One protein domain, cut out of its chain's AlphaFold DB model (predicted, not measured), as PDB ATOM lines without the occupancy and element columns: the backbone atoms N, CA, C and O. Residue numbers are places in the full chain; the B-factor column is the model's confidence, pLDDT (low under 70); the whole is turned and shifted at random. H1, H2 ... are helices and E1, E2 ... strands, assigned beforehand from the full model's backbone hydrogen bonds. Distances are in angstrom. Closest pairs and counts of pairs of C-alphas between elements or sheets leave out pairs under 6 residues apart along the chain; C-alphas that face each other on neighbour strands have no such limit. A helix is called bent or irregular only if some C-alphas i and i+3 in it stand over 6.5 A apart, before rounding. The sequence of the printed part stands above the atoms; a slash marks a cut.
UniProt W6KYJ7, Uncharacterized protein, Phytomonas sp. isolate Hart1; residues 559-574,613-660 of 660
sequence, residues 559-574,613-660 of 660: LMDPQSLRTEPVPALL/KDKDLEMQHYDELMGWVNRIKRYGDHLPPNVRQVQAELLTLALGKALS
ATOM      1  N   LEU A 559      61.459 154.052 120.691       96.44
ATOM      2  CA  LEU A 559      62.572 154.389 119.807       96.44
ATOM      3  C   LEU A 559      62.026 154.878 118.460       96.44
ATOM      4  O   LEU A 559      61.100 154.299 117.908       96.44
ATOM      5  N   MET A 560      62.591 155.946 117.902       96.44
ATOM      6  CA  MET A 560      62.410 156.313 116.497       96.44
ATOM      7  C   MET A 560      63.103 155.297 115.580       96.44
ATOM      8  O   MET A 560      64.317 155.107 115.662       96.44
ATOM      9  N   ASP A 561      62.338 154.639 114.714       96.81
ATOM     10  CA  ASP A 561      62.869 153.754 113.684       96.81
ATOM     11  C   ASP A 561      63.579 154.577 112.596       96.81
ATOM     12  O   ASP A 561      62.929 155.393 111.935       96.81
ATOM     13  N   PRO A 562      64.891 154.379 112.371       94.44
ATOM     14  CA  PRO A 562      65.643 155.133 111.371       94.44
ATOM     15  C   PRO A 562      65.157 154.932 109.927       94.44
ATOM     16  O   PRO A 562      65.435 155.768 109.068       94.44
ATOM     17  N   GLN A 563      64.452 153.835 109.627       93.56
ATOM     18  CA  GLN A 563      63.952 153.583 108.274       93.56
ATOM     19  C   GLN A 563      62.625 154.293 108.003       93.56
ATOM     20  O   GLN A 563      62.463 154.912 106.953       93.56
ATOM     21  N   SER A 564      61.670 154.197 108.929       93.38
ATOM     22  CA  SER A 564      60.346 154.812 108.774       93.38
ATOM     23  C   SER A 564      60.244 156.233 109.330       93.38
ATOM     24  O   SER A 564      59.251 156.911 109.058       93.38
ATOM     25  N   LEU A 565      61.232 156.677 110.118       90.69
ATOM     26  CA  LEU A 565      61.217 157.911 110.917       90.69
ATOM     27  C   LEU A 565      60.013 157.994 111.869       90.69
ATOM     28  O   LEU A 565      59.568 159.074 112.262       90.69
ATOM     29  N   ARG A 566      59.466 156.838 112.261       90.75
ATOM     30  CA  ARG A 566      58.363 156.738 113.217       90.75
ATOM     31  C   ARG A 566      58.888 156.224 114.544       90.75
ATOM     32  O   ARG A 566      59.570 155.217 114.614       90.75
ATOM     33  N   THR A 567      58.505 156.891 115.620       93.38
ATOM     34  CA  THR A 567      58.558 156.334 116.974       93.38
ATOM     35  C   THR A 567      57.728 155.047 117.108       93.38
ATOM     36  O   THR A 567      56.514 155.072 116.880       93.38
ATOM     37  N   GLU A 568      58.383 153.956 117.496       93.88
ATOM     38  CA  GLU A 568      57.837 152.625 117.768       93.88
ATOM     39  C   GLU A 568      58.075 152.254 119.245       93.88
ATOM     40  O   GLU A 568      59.143 152.565 119.787       93.88
ATOM     41  N   PRO A 569      57.109 151.608 119.923       95.62
ATOM     42  CA  PRO A 569      57.342 151.051 121.249       95.62
ATOM     43  C   PRO A 569      58.299 149.859 121.154       95.62
ATOM     44  O   PRO A 569      58.202 149.054 120.227       95.62
ATOM     45  N   VAL A 570      59.186 149.721 122.138       97.06
ATOM     46  CA  VAL A 570      60.127 148.601 122.251       97.06
ATOM     47  C   VAL A 570      59.848 147.864 123.563       97.06
ATOM     48  O   VAL A 570      60.362 148.273 124.606       97.06
ATOM     49  N   PRO A 571      59.013 146.805 123.546       95.06
ATOM     50  CA  PRO A 571      58.663 146.010 124.723       95.06
ATOM     51  C   PRO A 571      59.856 145.617 125.594       95.06
ATOM     52  O   PRO A 571      59.771 145.734 126.816       95.06
ATOM     53  N   ALA A 572      60.987 145.245 124.989       95.88
ATOM     54  CA  ALA A 572      62.204 144.945 125.736       95.88
ATOM     55  C   ALA A 572      62.698 146.113 126.615       95.88
ATOM     56  O   ALA A 572      63.105 145.889 127.752       95.88
ATOM     57  N   LEU A 573      62.628 147.366 126.143       96.50
ATOM     58  CA  LEU A 573      63.009 148.529 126.959       96.50
ATOM     59  C   LEU A 573      62.079 148.702 128.160       96.50
ATOM     60  O   LEU A 573      62.547 149.020 129.250       96.50
ATOM     61  N   LEU A 574      60.775 148.475 127.976       93.81
ATOM     62  CA  LEU A 574      59.812 148.535 129.074       93.81
ATOM     63  C   LEU A 574      60.136 147.471 130.131       93.81
ATOM     64  O   LEU A 574      60.251 147.811 131.304       93.81
ATOM     65  N   LYS A 613      60.256 129.752 132.155       75.75
ATOM     66  CA  LYS A 613      59.538 130.659 131.243       75.75
ATOM     67  C   LYS A 613      60.109 132.075 131.226       75.75
ATOM     68  O   LYS A 613      60.102 132.700 130.170       75.75
ATOM     69  N   ASP A 614      60.612 132.553 132.362       79.75
ATOM     70  CA  ASP A 614      61.186 133.900 132.446       79.75
ATOM     71  C   ASP A 614      62.463 134.016 131.594       79.75
ATOM     72  O   ASP A 614      62.634 134.997 130.878       79.75
ATOM     73  N   LYS A 615      63.290 132.960 131.540       85.12
ATOM     74  CA  LYS A 615      64.509 132.938 130.710       85.12
ATOM     75  C   LYS A 615      64.235 132.978 129.208       85.12
ATOM     76  O   LYS A 615      64.965 133.634 128.468       85.12
ATOM     77  N   ASP A 616      63.196 132.281 128.749       90.19
ATOM     78  CA  ASP A 616      62.819 132.305 127.333       90.19
ATOM     79  C   ASP A 616      62.325 133.702 126.920       90.19
ATOM     80  O   ASP A 616      62.603 134.156 125.808       90.19
ATOM     81  N   LEU A 617      61.628 134.402 127.821       90.69
ATOM     82  CA  LEU A 617      61.150 135.765 127.595       90.69
ATOM     83  C   LEU A 617      62.299 136.786 127.607       90.69
ATOM     84  O   LEU A 617      62.365 137.644 126.726       90.69
ATOM     85  N   GLU A 618      63.235 136.665 128.550       92.75
ATOM     86  CA  GLU A 618      64.450 137.488 128.599       92.75
ATOM     87  C   GLU A 618      65.263 137.365 127.308       92.75
ATOM     88  O   GLU A 618      65.681 138.378 126.741       92.75
ATOM     89  N   MET A 619      65.433 136.143 126.791       93.62
ATOM     90  CA  MET A 619      66.167 135.925 125.543       93.62
ATOM     91  C   MET A 619      65.447 136.546 124.334       93.62
ATOM     92  O   MET A 619      66.096 137.152 123.482       93.62
ATOM     93  N   GLN A 620      64.110 136.484 124.279       95.50
ATOM     94  CA  GLN A 620      63.333 137.167 123.234       95.50
ATOM     95  C   GLN A 620      63.501 138.691 123.287       95.50
ATOM     96  O   GLN A 620      63.678 139.333 122.249       95.50
ATOM     97  N   HIS A 621      63.476 139.281 124.484       96.25
ATOM     98  CA  HIS A 621      63.700 140.715 124.655       96.25
ATOM     99  C   HIS A 621      65.142 141.122 124.330       96.25
ATOM    100  O   HIS A 621      65.362 142.176 123.731       96.25
ATOM    101  N   TYR A 622      66.126 140.280 124.645       96.38
ATOM    102  CA  TYR A 622      67.513 140.488 124.232       96.38
ATOM    103  C   TYR A 622      67.660 140.520 122.703       96.38
ATOM    104  O   TYR A 622      68.260 141.452 122.155       96.38
ATOM    105  N   ASP A 623      67.065 139.552 122.002       97.00
ATOM    106  CA  ASP A 623      67.085 139.491 120.537       97.00
ATOM    107  C   ASP A 623      66.415 140.724 119.908       97.00
ATOM    108  O   ASP A 623      66.915 141.277 118.921       97.00
ATOM    109  N   GLU A 624      65.327 141.213 120.508       97.69
ATOM    110  CA  GLU A 624      64.666 142.453 120.097       97.69
ATOM    111  C   GLU A 624      65.592 143.676 120.237       97.69
ATOM    112  O   GLU A 624      65.729 144.457 119.282       97.69
ATOM    113  N   LEU A 625      66.274 143.837 121.380       97.56
ATOM    114  CA  LEU A 625      67.236 144.929 121.594       97.56
ATOM    115  C   LEU A 625      68.390 144.866 120.591       97.56
ATOM    116  O   LEU A 625      68.769 145.886 120.007       97.56
ATOM    117  N   MET A 626      68.920 143.671 120.329       98.06
ATOM    118  CA  MET A 626      69.967 143.470 119.326       98.06
ATOM    119  C   MET A 626      69.473 143.787 117.910       98.06
ATOM    120  O   MET A 626      70.214 144.371 117.108       98.06
ATOM    121  N   GLY A 627      68.212 143.482 117.601       97.56
ATOM    122  CA  GLY A 627      67.543 143.904 116.372       97.56
ATOM    123  C   GLY A 627      67.523 145.427 116.213       97.56
ATOM    124  O   GLY A 627      67.865 145.946 115.145       97.56
ATOM    125  N   TRP A 628      67.201 146.160 117.280       98.12
ATOM    126  CA  TRP A 628      67.236 147.625 117.301       98.12
ATOM    127  C   TRP A 628      68.646 148.201 117.164       98.12
ATOM    128  O   TRP A 628      68.854 149.095 116.341       98.12
ATOM    129  N   VAL A 629      69.640 147.650 117.867       98.06
ATOM    130  CA  VAL A 629      71.048 148.055 117.704       98.06
ATOM    131  C   VAL A 629      71.502 147.883 116.258       98.06
ATOM    132  O   VAL A 629      72.157 148.764 115.701       98.06
ATOM    133  N   ASN A 630      71.133 146.775 115.615       97.75
ATOM    134  CA  ASN A 630      71.465 146.541 114.213       97.75
ATOM    135  C   ASN A 630      70.753 147.523 113.270       97.75
ATOM    136  O   ASN A 630      71.373 147.969 112.301       97.75
ATOM    137  N   ARG A 631      69.499 147.905 113.550       97.56
ATOM    138  CA  ARG A 631      68.784 148.946 112.790       97.56
ATOM    139  C   ARG A 631      69.474 150.304 112.903       97.56
ATOM    140  O   ARG A 631      69.763 150.910 111.873       97.56
ATOM    141  N   ILE A 632      69.819 150.743 114.114       96.25
ATOM    142  CA  ILE A 632      70.515 152.022 114.333       96.25
ATOM    143  C   ILE A 632      71.919 152.004 113.718       96.25
ATOM    144  O   ILE A 632      72.328 152.984 113.104       96.25
ATOM    145  N   LYS A 633      72.650 150.886 113.794       96.69
ATOM    146  CA  LYS A 633      73.960 150.756 113.132       96.69
ATOM    147  C   LYS A 633      73.874 150.873 111.610       96.69
ATOM    148  O   LYS A 633      74.809 151.386 111.005       96.69
ATOM    149  N   ARG A 634      72.805 150.359 110.993       97.62
ATOM    150  CA  ARG A 634      72.649 150.345 109.527       97.62
ATOM    151  C   ARG A 634      72.062 151.631 108.956       97.62
ATOM    152  O   ARG A 634      72.449 151.990 107.855       97.62
ATOM    153  N   TYR A 635      71.125 152.254 109.666       97.06
ATOM    154  CA  TYR A 635      70.312 153.355 109.136       97.06
ATOM    155  C   TYR A 635      70.300 154.593 110.042       97.06
ATOM    156  O   TYR A 635      69.590 155.557 109.778       97.06
ATOM    157  N   GLY A 636      71.030 154.582 111.160       95.50
ATOM    158  CA  GLY A 636      70.994 155.669 112.140       95.50
ATOM    159  C   GLY A 636      71.527 157.002 111.615       95.50
ATOM    160  O   GLY A 636      71.299 158.028 112.240       95.50
ATOM    161  N   ASP A 637      72.220 157.023 110.480       96.38
ATOM    162  CA  ASP A 637      72.586 158.241 109.750       96.38
ATOM    163  C   ASP A 637      71.374 159.024 109.220       96.38
ATOM    164  O   ASP A 637      71.487 160.229 109.007       96.38
ATOM    165  N   HIS A 638      70.211 158.381 109.084       94.62
ATOM    166  CA  HIS A 638      68.946 159.044 108.753       94.62
ATOM    167  C   HIS A 638      68.313 159.779 109.944       94.62
ATOM    168  O   HIS A 638      67.393 160.577 109.758       94.62
ATOM    169  N   LEU A 639      68.769 159.507 111.169       93.75
ATOM    170  CA  LEU A 639      68.253 160.146 112.373       93.75
ATOM    171  C   LEU A 639      69.049 161.412 112.706       93.75
ATOM    172  O   LEU A 639      70.268 161.450 112.505       93.75
ATOM    173  N   PRO A 640      68.401 162.428 113.302       93.25
ATOM    174  CA  PRO A 640      69.108 163.549 113.903       93.25
ATOM    175  C   PRO A 640      70.192 163.070 114.892       93.25
ATOM    176  O   PRO A 640      69.951 162.121 115.648       93.25
ATOM    177  N   PRO A 641      71.383 163.704 114.930       94.19
ATOM    178  CA  PRO A 641      72.496 163.248 115.767       94.19
ATOM    179  C   PRO A 641      72.152 163.116 117.255       94.19
ATOM    180  O   PRO A 641      72.596 162.163 117.893       94.19
ATOM    181  N   ASN A 642      71.337 164.037 117.782       92.00
ATOM    182  CA  ASN A 642      70.844 164.024 119.160       92.00
ATOM    183  C   ASN A 642      69.929 162.817 119.426       92.00
ATOM    184  O   ASN A 642      70.155 162.086 120.385       92.00
ATOM    185  N   VAL A 643      68.955 162.554 118.547       93.38
ATOM    186  CA  VAL A 643      68.044 161.401 118.665       93.38
ATOM    187  C   VAL A 643      68.840 160.099 118.625       93.38
ATOM    188  O   VAL A 643      68.674 159.242 119.489       93.38
ATOM    189  N   ARG A 644      69.778 159.975 117.679       96.12
ATOM    190  CA  ARG A 644      70.647 158.796 117.572       96.12
ATOM    191  C   ARG A 644      71.468 158.561 118.843       96.12
ATOM    192  O   ARG A 644      71.621 157.409 119.243       96.12
ATOM    193  N   GLN A 645      72.006 159.618 119.454       96.06
ATOM    194  CA  GLN A 645      72.778 159.513 120.694       96.06
ATOM    195  C   GLN A 645      71.905 159.016 121.851       96.06
ATOM    196  O   GLN A 645      72.247 158.010 122.470       96.06
ATOM    197  N   VAL A 646      70.753 159.649 122.082       94.88
ATOM    198  CA  VAL A 646      69.825 159.273 123.164       94.88
ATOM    199  C   VAL A 646      69.362 157.820 123.014       94.88
ATOM    200  O   VAL A 646      69.387 157.045 123.967       94.88
ATOM    201  N   GLN A 647      69.008 157.398 121.798       96.06
ATOM    202  CA  GLN A 647      68.605 156.014 121.548       96.06
ATOM    203  C   GLN A 647      69.742 155.007 121.757       96.06
ATOM    204  O   GLN A 647      69.496 153.894 122.224       96.06
ATOM    205  N   ALA A 648      70.983 155.376 121.422       96.31
ATOM    206  CA  ALA A 648      72.145 154.530 121.669       96.31
ATOM    207  C   ALA A 648      72.423 154.372 123.172       96.31
ATOM    208  O   ALA A 648      72.738 153.267 123.614       96.31
ATOM    209  N   GLU A 649      72.264 155.439 123.956       96.19
ATOM    210  CA  GLU A 649      72.401 155.411 125.416       96.19
ATOM    211  C   GLU A 649      71.333 154.512 126.061       96.19
ATOM    212  O   GLU A 649      71.681 153.606 126.824       96.19
ATOM    213  N   LEU A 650      70.059 154.668 125.676       95.81
ATOM    214  CA  LEU A 650      68.953 153.826 126.160       95.81
ATOM    215  C   LEU A 650      69.158 152.340 125.834       95.81
ATOM    216  O   LEU A 650      69.010 151.483 126.707       95.81
ATOM    217  N   LEU A 651      69.545 152.020 124.593       96.94
ATOM    218  CA  LEU A 651      69.821 150.637 124.190       96.94
ATOM    219  C   LEU A 651      71.025 150.050 124.926       96.94
ATOM    220  O   LEU A 651      71.001 148.875 125.284       96.94
ATOM    221  N   THR A 652      72.065 150.849 125.169       97.00
ATOM    222  CA  THR A 652      73.257 150.402 125.904       97.00
ATOM    223  C   THR A 652      72.910 150.075 127.355       97.00
ATOM    224  O   THR A 652      73.320 149.030 127.856       97.00
ATOM    225  N   LEU A 653      72.109 150.921 128.011       95.50
ATOM    226  CA  LEU A 653      71.608 150.680 129.367       95.50
ATOM    227  C   LEU A 653      70.763 149.404 129.448       95.50
ATOM    228  O   LEU A 653      70.994 148.573 130.326       95.50
ATOM    229  N   ALA A 654      69.815 149.222 128.528       95.38
ATOM    230  CA  ALA A 654      68.955 148.041 128.517       95.38
ATOM    231  C   ALA A 654      69.731 146.749 128.214       95.38
ATOM    232  O   ALA A 654      69.527 145.743 128.888       95.38
ATOM    233  N   LEU A 655      70.670 146.777 127.262       96.50
ATOM    234  CA  LEU A 655      71.527 145.626 126.960       96.50
ATOM    235  C   LEU A 655      72.479 145.286 128.106       96.50
ATOM    236  O   LEU A 655      72.727 144.109 128.347       96.50
ATOM    237  N   GLY A 656      72.995 146.289 128.822       95.69
ATOM    238  CA  GLY A 656      73.817 146.065 130.010       95.69
ATOM    239  C   GLY A 656      73.075 145.264 131.079       95.69
ATOM    240  O   GLY A 656      73.657 144.357 131.662       95.69
ATOM    241  N   LYS A 657      71.780 145.547 131.271       92.44
ATOM    242  CA  LYS A 657      70.902 144.802 132.188       92.44
ATOM    243  C   LYS A 657      70.536 143.417 131.668       92.44
ATOM    244  O   LYS A 657      70.489 142.471 132.432       92.44
ATOM    245  N   ALA A 658      70.288 143.285 130.369       92.12
ATOM    246  CA  ALA A 658      69.975 141.988 129.774       92.12
ATOM    247  C   ALA A 658      71.153 140.994 129.843       92.12
ATOM    248  O   ALA A 658      70.960 139.792 129.687       92.12
ATOM    249  N   LEU A 659      72.378 141.501 130.028       92.12
ATOM    250  CA  LEU A 659      73.605 140.712 130.140       92.12
ATOM    251  C   LEU A 659      74.071 140.482 131.586       92.12
ATOM    252  O   LEU A 659      75.000 139.694 131.780       92.12
ATOM    253  N   SER A 660      73.498 141.192 132.564       89.06
ATOM    254  CA  SER A 660      73.806 141.038 133.994       89.06
ATOM    255  C   SER A 660      72.967 139.934 134.610       89.06
ATOM    256  O   SER A 660      73.551 139.103 135.341       89.06
TER     257      SER A 660
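Overview. This is residues 559 to 574 and 613 to 660 of the 660 residues of an uncharacterized protein of Phytomonas sp. isolate Hart1 (UniProt W6KYJ7). What is the shape? H2 and H3 make a long helical hairpin, with E1 and short H1 along one side and H1 packed on H2. How large is it? The printed part has 64 residues, in order E1, H1, H2, H3: mostly helix, compact, radius of gyration of the C-alphas 11.9 A, spans 37 by 20 by 18 A.

Arrangement. How do the long helices stand? H2, residues 613 to 638, and H3, residues 641 to 658, touch, opposite ways at a shallow tilt of 20 degrees; the closest C-alphas, of Tyr 622 and Ala 658, are 6.2 A apart. Every O i to N i+4 pair is within hydrogen-bond range in H3, 20 of 22 in H2. What of H1, residues 571 to 574? Too short for such a pair, it touches H2 at residues 621 to 625 alone; the closest C-alphas, of Ala 572 and His 621, are 4.6 A apart. It only just touches H3, at residues 651 to 654 alone, with 3 pairs of C-alphas within 8 A; the closest, of Leu 573 and Ala 654, are 6.2 A apart. And E1, residues 567 to 569? It pairs with no named strand and is apart from H2 and H3; residues 559 to 560 pair antiparallel with its residues 567 to 568.

Along the chain. Where does H2 begin? C-alpha 613 is at (59.538, 130.659, 131.243); H2 is 37.4 A long, with a kink of 44 degrees near residue 632, and irregular: C-alphas 634 and 637 are 7.9 A apart. Where does H3 end? C-alpha 658 is at (69.975, 141.988, 129.774), 25.6 A from C-alpha 641.

Size, cuts and confidence. Is anything cut? Residues 575 to 612 are not printed; C-alphas 574 and 613 are 18.0 A apart. Are links long? E1 to H1 and H2 to H3 are tight. Is confidence low? No printed residue is under 70.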